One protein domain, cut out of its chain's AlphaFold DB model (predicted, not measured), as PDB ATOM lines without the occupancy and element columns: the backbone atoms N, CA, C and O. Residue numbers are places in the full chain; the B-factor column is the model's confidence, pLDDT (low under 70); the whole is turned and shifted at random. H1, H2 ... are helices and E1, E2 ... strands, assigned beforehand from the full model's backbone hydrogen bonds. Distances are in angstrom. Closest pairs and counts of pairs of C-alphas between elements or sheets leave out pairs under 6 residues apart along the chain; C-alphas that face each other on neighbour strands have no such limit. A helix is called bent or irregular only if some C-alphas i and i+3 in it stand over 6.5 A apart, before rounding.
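AT A GLANCE: This is residues 163 to 226 of the 230 residues of an uncharacterized protein of Trichoderma longibrachiatum ATCC 18648 (UniProt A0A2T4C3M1). A loose, flat slab has a short ribbon of two parallel strands, E1 and E2, in its middle, with helix H1 on one side of the ribbon and the helices H2 and H3 on the other. H1 and H3 stay apart from each other, and H3 comes near the ribbon with the residues at its end, 211 to 215. The printed part has 64 residues with three named helices and two named strands in the order H1, E1, H2, H3, E2; the class is mixed, helices and strands, and the sheet is E1 beside E2. The whole is loose, with a radius of gyration of the C-alphas of 13.4 A, and the C-alphas span 40 by 29 by 9 A.

IN THESE COORDINATES: Find C-alpha 165 at (130.267, 138.491, -18.419); from there H1, residues 165 to 179, runs 22.3 A to Asp 179. H1 is irregular, but only just: C-alphas 172 and 175 are 6.9 A apart. Next look at E1, residues 188 to 192, 13.0 A long, beginning at C-alpha 188 at (141.625, 129.805, -21.884). H2, residues 193 to 196, follows over 5.7 A. H3, residues 204 to 215, runs 16.5 A. E2, residues 219 to 223, is 13.0 A long and ends at C-alpha 223 at (134.087, 134.997, -30.137).

HOW THE PARTS SIT: Begin at the sheet, where E1 and E2 are parallel neighbours at 25 degrees. The C-alphas of 190 and 221 face each other at 5.0 A, and within hydrogen-bond range you find N 189 and O 219 at 2.8 A and N 221 and O 189 at 2.9 A. E1, H2, H3 and E2 form a strand-helix-strand unit, two parallel neighbour strands with helices between them along the chain, and its crossover is right-handed. The closest C-alphas of H1 and E2 are those of Arg 174 and Leu 219, 7.1 A apart; those of H1 and E1 are Ser 171 and Val 188, 7.3 A. The closest C-alphas of E1 and H3 are those of Ile 189 and Ser 215, 6.9 A. H2 and H3 touch, with the C-alphas of Phe 196 and Val 208 at 5.4 A. H1 is apart from H2 and from H3. In H3 each O i to N i+4 pair is within hydrogen-bond range, in H1 9 of 11 are, and H2 is too short for such a pair.

THE WHOLE: The two C-alphas farthest apart are those of Asp 179 and Val 201, at 40.8 A. The printed part has no cut. The links E1 to H2 and H3 to E2 are tight, those from H1 to E1 and H2 to H3 are short, and no link is long. The mean pLDDT of the printed part is 73.7; 16 residues are under 70, namely 163 to 168, 173, 177 to 178, 180 to 183 and 224 to 226.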
ATOM      1  N   GLY A 163     129.407 142.650 -23.244       51.72
ATOM      2  CA  GLY A 163     130.053 143.244 -22.072       51.72
ATOM      3  C   GLY A 163     130.501 142.194 -21.055       51.72
ATOM      4  O   GLY A 163     129.732 141.847 -20.166       51.72
ATOM      5  N   ASP A 164     131.735 141.697 -21.221       56.25
ATOM      6  CA  ASP A 164     132.620 140.937 -20.301       56.25
ATOM      7  C   ASP A 164     132.114 139.719 -19.493       56.25
ATOM      8  O   ASP A 164     132.915 138.884 -19.062       56.25
ATOM      9  N   GLY A 165     130.810 139.534 -19.290       56.16
ATOM     10  CA  GLY A 165     130.267 138.491 -18.419       56.16
ATOM     11  C   GLY A 165     130.595 137.067 -18.877       56.16
ATOM     12  O   GLY A 165     130.730 136.172 -18.040       56.16
ATOM     13  N   GLN A 166     130.764 136.866 -20.188       65.69
ATOM     14  CA  GLN A 166     131.112 135.587 -20.820       65.69
ATOM     15  C   GLN A 166     132.587 135.214 -20.602       65.69
ATOM     16  O   GLN A 166     132.912 134.053 -20.330       65.69
ATOM     17  N   ASP A 167     133.463 136.213 -20.643       69.81
ATOM     18  CA  ASP A 167     134.916 136.068 -20.551       69.81
ATOM     19  C   ASP A 167     135.270 135.850 -19.069       69.81
ATOM     20  O   ASP A 167     135.896 134.849 -18.699       69.81
ATOM     21  N   ALA A 168     134.656 136.645 -18.183       68.88
ATOM     22  CA  ALA A 168     134.627 136.408 -16.742       68.88
ATOM     23  C   ALA A 168     133.987 135.057 -16.355       68.88
ATOM     24  O   ALA A 168     134.312 134.492 -15.311       68.88
ATOM     25  N   HIS A 169     133.049 134.517 -17.137       71.38
ATOM     26  CA  HIS A 169     132.428 133.214 -16.869       71.38
ATOM     27  C   HIS A 169     133.346 132.042 -17.255       71.38
ATOM     28  O   HIS A 169     133.500 131.118 -16.456       71.38
ATOM     29  N   CYS A 170     134.011 132.092 -18.414       71.38
ATOM     30  CA  CYS A 170     135.031 131.097 -18.776       71.38
ATOM     31  C   CYS A 170     136.202 131.123 -17.781       71.38
ATOM     32  O   CYS A 170     136.610 130.074 -17.282       71.38
ATOM     33  N   SER A 171     136.658 132.322 -17.401       78.50
ATOM     34  CA  SER A 171     137.690 132.521 -16.376       78.50
ATOM     35  C   SER A 171     137.297 131.922 -15.015       78.50
ATOM     36  O   SER A 171     138.075 131.172 -14.424       78.50
ATOM     37  N   ARG A 172     136.053 132.136 -14.549       77.06
ATOM     38  CA  ARG A 172     135.540 131.553 -13.290       77.06
ATOM     39  C   ARG A 172     135.343 130.035 -13.329       77.06
ATOM     40  O   ARG A 172     135.487 129.398 -12.290       77.06
ATOM     41  N   ARG A 173     135.010 129.437 -14.481       65.06
ATOM     42  CA  ARG A 173     134.877 127.970 -14.593       65.06
ATOM     43  C   ARG A 173     136.222 127.248 -14.718       65.06
ATOM     44  O   ARG A 173     136.318 126.109 -14.274       65.06
ATOM     45  N   ARG A 174     137.248 127.883 -15.300       71.31
ATOM     46  CA  ARG A 174     138.569 127.278 -15.573       71.31
ATOM     47  C   ARG A 174     139.186 126.511 -14.387       71.31
ATOM     48  O   ARG A 174     139.579 125.371 -14.624       71.31
ATOM     49  N   PRO A 175     139.244 127.043 -13.148       73.06
ATOM     50  CA  PRO A 175     139.776 126.294 -12.004       73.06
ATOM     51  C   PRO A 175     139.004 124.999 -11.745       73.06
ATOM     52  O   PRO A 175     139.604 123.943 -11.623       73.06
ATOM     53  N   ILE A 176     137.668 125.046 -11.805       72.81
ATOM     54  CA  ILE A 176     136.797 123.889 -11.553       72.81
ATOM     55  C   ILE A 176     137.104 122.745 -12.529       72.81
ATOM     56  O   ILE A 176     137.135 121.588 -12.119       72.81
ATOM     57  N   PHE A 177     137.348 123.047 -13.806       66.81
ATOM     58  CA  PHE A 177     137.709 122.045 -14.815       66.81
ATOM     59  C   PHE A 177     139.158 121.532 -14.694       66.81
ATOM     60  O   PHE A 177     139.440 120.401 -15.088       66.81
ATOM     61  N   TYR A 178     140.072 122.339 -14.150       69.88
ATOM     62  CA  TYR A 178     141.450 121.930 -13.869       69.88
ATOM     63  C   TYR A 178     141.510 121.011 -12.637       69.88
ATOM     64  O   TYR A 178     141.989 119.883 -12.729       69.88
ATOM     65  N   ASP A 179     140.890 121.422 -11.528       71.44
ATOM     66  CA  ASP A 179     140.833 120.684 -10.255       71.44
ATOM     67  C   ASP A 179     140.089 119.337 -10.360       71.44
ATOM     68  O   ASP A 179     140.228 118.458  -9.509       71.44
ATOM     69  N   THR A 180     139.266 119.167 -11.399       64.25
ATOM     70  CA  THR A 180     138.537 117.922 -11.697       64.25
ATOM     71  C   THR A 180     139.254 117.014 -12.696       64.25
ATOM     72  O   THR A 180     138.750 115.928 -12.982       64.25
ATOM     73  N   GLY A 181     140.417 117.423 -13.216       65.44
ATOM     74  CA  GLY A 181     141.208 116.644 -14.171       65.44
ATOM     75  C   GLY A 181     140.668 116.633 -15.605       65.44
ATOM     76  O   GLY A 181     141.148 115.852 -16.419       65.44
ATOM     77  N   PHE A 182     139.689 117.484 -15.942       64.88
ATOM     78  CA  PHE A 182     139.200 117.618 -17.321       64.88
ATOM     79  C   PHE A 182     140.121 118.471 -18.206       64.88
ATOM     80  O   PHE A 182     140.105 118.314 -19.423       64.88
ATOM     81  N   LEU A 183     140.918 119.366 -17.614       69.19
ATOM     82  CA  LEU A 183     141.928 120.157 -18.317       69.19
ATOM     83  C   LEU A 183     143.319 119.776 -17.825       69.19
ATOM     84  O   LEU A 183     143.616 119.903 -16.641       69.19
ATOM     85  N   SER A 184     144.200 119.393 -18.748       72.69
ATOM     86  CA  SER A 184     145.619 119.187 -18.433       72.69
ATOM     87  C   SER A 184     146.377 120.512 -18.297       72.69
ATOM     88  O   SER A 184     147.416 120.545 -17.643       72.69
ATOM     89  N   THR A 185     145.865 121.599 -18.876       70.75
ATOM     90  CA  THR A 185     146.374 122.957 -18.683       70.75
ATOM     91  C   THR A 185     145.223 123.887 -18.355       70.75
ATOM     92  O   THR A 185     144.290 124.056 -19.139       70.75
ATOM     93  N   GLY A 186     145.308 124.566 -17.214       71.88
ATOM     94  CA  GLY A 186     144.452 125.707 -16.946       71.88
ATOM     95  C   GLY A 186     144.842 126.869 -17.854       71.88
ATOM     96  O   GLY A 186     145.496 127.792 -17.390       71.88
ATOM     97  N   ASN A 187     144.394 126.888 -19.106       77.56
ATOM     98  CA  ASN A 187     144.464 128.041 -20.007       77.56
ATOM     99  C   ASN A 187     143.114 128.222 -20.713       77.56
ATOM    100  O   ASN A 187     142.389 127.252 -20.938       77.56
ATOM    101  N   VAL A 188     142.764 129.475 -21.017       79.75
ATOM    102  CA  VAL A 188     141.625 129.805 -21.884       79.75
ATOM    103  C   VAL A 188     142.204 130.238 -23.222       79.75
ATOM    104  O   VAL A 188     142.954 131.208 -23.278       79.75
ATOM    105  N   ILE A 189     141.886 129.500 -24.280       82.94
ATOM    106  CA  ILE A 189     142.261 129.836 -25.650       82.94
ATOM    107  C   ILE A 189     141.109 130.638 -26.242       82.94
ATOM    108  O   ILE A 189     139.986 130.143 -26.362       82.94
ATOM    109  N   GLU A 190     141.387 131.888 -26.595       81.69
ATOM    110  CA  GLU A 190     140.405 132.784 -27.193       81.69
ATOM    111  C   GLU A 190     140.587 132.807 -28.710       81.69
ATOM    112  O   GLU A 190     141.628 133.218 -29.216       81.69
ATOM    113  N   CYS A 191     139.570 132.377 -29.452       77.88
ATOM    114  CA  CYS A 191     139.585 132.386 -30.911       77.88
ATOM    115  C   CYS A 191     138.440 133.243 -31.443       77.88
ATOM    116  O   CYS A 191     137.287 133.072 -31.052       77.88
ATOM    117  N   SER A 192     138.730 134.138 -32.388       75.75
ATOM    118  CA  SER A 192     137.676 134.775 -33.183       75.75
ATOM    119  C   SER A 192     137.262 133.863 -34.343       75.75
ATOM    120  O   SER A 192     138.060 133.045 -34.797       75.75
ATOM    121  N   ALA A 193     136.058 134.032 -34.893       74.44
ATOM    122  CA  ALA A 193     135.621 133.336 -36.111       74.44
ATOM    123  C   ALA A 193     136.643 133.436 -37.273       74.44
ATOM    124  O   ALA A 193     136.833 132.482 -38.025       74.44
ATOM    125  N   THR A 194     137.380 134.549 -37.366       73.81
ATOM    126  CA  THR A 194     138.471 134.757 -38.340       73.81
ATOM    127  C   THR A 194     139.657 133.798 -38.168       73.81
ATOM    128  O   THR A 194     140.395 133.543 -39.120       73.81
ATOM    129  N   HIS A 195     139.853 133.235 -36.974       72.69
ATOM    130  CA  HIS A 195     140.949 132.308 -36.696       72.69
ATOM    131  C   HIS A 195     140.681 130.939 -37.323       72.69
ATOM    132  O   HIS A 195     141.619 130.322 -37.812       72.69
ATOM    133  N   PHE A 196     139.422 130.527 -37.461       75.31
ATOM    134  CA  PHE A 196     139.065 129.280 -38.141       75.31
ATOM    135  C   PHE A 196     139.119 129.386 -39.675       75.31
ATOM    136  O   PHE A 196     139.279 128.378 -40.351       75.31
ATOM    137  N   ILE A 197     139.034 130.591 -40.246       79.25
ATOM    138  CA  ILE A 197     138.984 130.795 -41.703       79.25
ATOM    139  C   ILE A 197     140.406 130.890 -42.286       79.25
ATOM    140  O   ILE A 197     141.226 131.707 -41.854       79.25
ATOM    141  N   GLY A 198     140.727 130.045 -43.269       76.50
ATOM    142  CA  GLY A 198     141.954 130.150 -44.064       76.50
ATOM    143  C   GLY A 198     141.859 131.258 -45.121       76.50
ATOM    144  O   GLY A 198     140.786 131.508 -45.658       76.50
ATOM    145  N   LYS A 199     142.986 131.907 -45.457       77.88
ATOM    146  CA  LYS A 199     143.036 132.941 -46.518       77.88
ATOM    147  C   LYS A 199     142.828 132.377 -47.934       77.88
ATOM    148  O   LYS A 199     142.486 133.126 -48.838       77.88
ATOM    149  N   HIS A 200     143.043 131.076 -48.119       77.19
ATOM    150  CA  HIS A 200     142.977 130.389 -49.407       77.19
ATOM    151  C   HIS A 200     142.136 129.112 -49.295       77.19
ATOM    152  O   HIS A 200     142.019 128.520 -48.215       77.19
ATOM    153  N   VAL A 201     141.583 128.661 -50.424       74.94
ATOM    154  CA  VAL A 201     140.849 127.389 -50.517       74.94
ATOM    155  C   VAL A 201     141.755 126.236 -50.062       74.94
ATOM    156  O   VAL A 201     142.949 126.225 -50.344       74.94
ATOM    157  N   GLY A 202     141.207 125.294 -49.293       81.88
ATOM    158  CA  GLY A 202     141.953 124.172 -48.706       81.88
ATOM    159  C   GLY A 202     142.618 124.461 -47.351       81.88
ATOM    160  O   GLY A 202     142.676 123.561 -46.519       81.88
ATOM    161  N   HIS A 203     143.020 125.703 -47.049       77.94
ATOM    162  CA  HIS A 203     143.729 126.019 -45.793       77.94
ATOM    163  C   HIS A 203     142.856 126.002 -44.527       77.94
ATOM    164  O   HIS A 203     143.387 125.871 -43.426       77.94
ATOM    165  N   THR A 204     141.531 126.123 -44.648       80.69
ATOM    166  CA  THR A 204     140.609 126.085 -43.495       80.69
ATOM    167  C   THR A 204     140.667 124.746 -42.752       80.69
ATOM    168  O   THR A 204     140.649 124.735 -41.529       80.69
ATOM    169  N   GLY A 205     140.794 123.620 -43.466       83.62
ATOM    170  CA  GLY A 205     140.855 122.279 -42.870       83.62
ATOM    171  C   GLY A 205     141.978 122.106 -41.833       83.62
ATOM    172  O   GLY A 205     141.667 121.905 -40.659       83.62
ATOM    173  N   PRO A 206     143.265 122.211 -42.222       84.56
ATOM    174  CA  PRO A 206     144.381 122.043 -41.290       84.56
ATOM    175  C   PRO A 206     144.381 123.098 -40.176       84.56
ATOM    176  O   PRO A 206     144.612 122.753 -39.026       84.56
ATOM    177  N   LYS A 207     144.022 124.354 -40.481       81.06
ATOM    178  CA  LYS A 207     143.959 125.446 -39.493       81.06
ATOM    179  C   LYS A 207     142.933 125.185 -38.383       81.06
ATOM    180  O   LYS A 207     143.161 125.517 -37.226       81.06
ATOM    181  N   VAL A 208     141.791 124.589 -38.734       83.19
ATOM    182  CA  VAL A 208     140.769 124.171 -37.766       83.19
ATOM    183  C   VAL A 208     141.281 123.011 -36.909       83.19
ATOM    184  O   VAL A 208     141.097 123.044 -35.696       83.19
ATOM    185  N   VAL A 209     141.936 122.012 -37.512       85.44
ATOM    186  CA  VAL A 209     142.504 120.859 -36.789       85.44
ATOM    187  C   VAL A 209     143.577 121.302 -35.792       85.44
ATOM    188  O   VAL A 209     143.468 120.959 -34.621       85.44
ATOM    189  N   GLU A 210     144.526 122.139 -36.210       84.19
ATOM    190  CA  GLU A 210     145.602 122.671 -35.363       84.19
ATOM    191  C   GLU A 210     145.057 123.426 -34.133       84.19
ATOM    192  O   GLU A 210     145.462 123.163 -33.000       84.19
ATOM    193  N   LEU A 211     144.075 124.317 -34.333       81.69
ATOM    194  CA  LEU A 211     143.409 125.028 -33.234       81.69
ATOM    195  C   LEU A 211     142.661 124.073 -32.294       81.69
ATOM    196  O   LEU A 211     142.633 124.298 -31.081       81.69
ATOM    197  N   PHE A 212     142.066 123.000 -32.825       82.38
ATOM    198  CA  PHE A 212     141.426 121.991 -31.991       82.38
ATOM    199  C   PHE A 212     142.446 121.176 -31.192       82.38
ATOM    200  O   PHE A 212     142.248 121.043 -29.987       82.38
ATOM    201  N   GLU A 213     143.546 120.727 -31.798       82.94
ATOM    202  CA  GLU A 213     144.635 119.996 -31.135       82.94
ATOM    203  C   GLU A 213     145.260 120.806 -29.991       82.94
ATOM    204  O   GLU A 213     145.365 120.308 -28.868       82.94
ATOM    205  N   GLN A 214     145.549 122.094 -30.221       80.31
ATOM    206  CA  GLN A 214     146.001 123.029 -29.179       80.31
ATOM    207  C   GLN A 214     144.978 123.182 -28.035       80.31
ATOM    208  O   GLN A 214     145.347 123.412 -26.880       80.31
ATOM    209  N   SER A 215     143.683 123.018 -28.328       80.56
ATOM    210  CA  SER A 215     142.598 123.121 -27.346       80.56
ATOM    211  C   SER A 215     142.180 121.810 -26.667       80.56
ATOM    212  O   SER A 215     141.457 121.876 -25.679       80.56
ATOM    213  N   LEU A 216     142.682 120.633 -27.073       74.12
ATOM    214  CA  LEU A 216     142.339 119.338 -26.443       74.12
ATOM    215  C   LEU A 216     142.697 119.245 -24.944       74.12
ATOM    216  O   LEU A 216     142.298 118.301 -24.266       74.12
ATOM    217  N   ARG A 217     143.474 120.204 -24.424       70.38
ATOM    218  CA  ARG A 217     143.940 120.270 -23.027       70.38
ATOM    219  C   ARG A 217     143.536 121.566 -22.303       70.38
ATOM    220  O   ARG A 217     143.884 121.718 -21.133       70.38
ATOM    221  N   SER A 218     142.815 122.472 -22.977       75.12
ATOM    222  CA  SER A 218     142.507 123.850 -22.544       75.12
ATOM    223  C   SER A 218     141.038 124.216 -22.803       75.12
ATOM    224  O   SER A 218     140.350 123.554 -23.572       75.12
ATOM    225  N   LEU A 219     140.526 125.292 -22.195       77.25
ATOM    226  CA  LEU A 219     139.177 125.783 -22.512       77.25
ATOM    227  C   LEU A 219     139.191 126.623 -23.785       77.25
ATOM    228  O   LEU A 219     139.787 127.699 -23.796       77.25
ATOM    229  N   LEU A 220     138.491 126.176 -24.828       79.75
ATOM    230  CA  LEU A 220     138.294 126.957 -26.048       79.75
ATOM    231  C   LEU A 220     137.084 127.893 -25.910       79.75
ATOM    232  O   LEU A 220     135.980 127.450 -25.580       79.75
ATOM    233  N   ARG A 221     137.285 129.177 -26.220       76.06
ATOM    234  CA  ARG A 221     136.240 130.204 -26.289       76.06
ATOM    235  C   ARG A 221     136.200 130.807 -27.690       76.06
ATOM    236  O   ARG A 221     137.165 131.427 -28.127       76.06
ATOM    237  N   ILE A 222     135.067 130.655 -28.378       79.44
ATOM    238  CA  ILE A 222     134.858 131.236 -29.712       79.44
ATOM    239  C   ILE A 222     134.094 132.560 -29.586       79.44
ATOM    240  O   ILE A 222     132.957 132.571 -29.118       79.44
ATOM    241  N   ARG A 223     134.706 133.666 -30.028       71.81
ATOM    242  CA  ARG A 223     134.087 134.997 -30.137       71.81
ATOM    243  C   ARG A 223     133.677 135.251 -31.592       71.81
ATOM    244  O   ARG A 223     134.504 135.208 -32.503       71.81
ATOM    245  N   LEU A 224     132.406 135.560 -31.823       62.59
ATOM    246  CA  LEU A 224     131.965 136.150 -33.087       62.59
ATOM    247  C   LEU A 224     132.318 137.640 -33.045       62.59
ATOM    248  O   LEU A 224     131.907 138.343 -32.125       62.59
ATOM    249  N   ALA A 225     133.127 138.110 -33.995       55.47
ATOM    250  CA  ALA A 225     133.415 139.537 -34.102       55.47
ATOM    251  C   ALA A 225     132.130 140.294 -34.490       55.47
ATOM    252  O   ALA A 225     131.376 139.782 -35.328       55.47
ATOM    253  N   PRO A 226     131.875 141.497 -33.939       49.00
ATOM    254  CA  PRO A 226     130.819 142.352 -34.463       49.00
ATOM    255  C   PRO A 226     131.121 142.614 -35.939       49.00
ATOM    256  O   PRO A 226     132.265 142.900 -36.304       49.00
TER     257      PRO A 226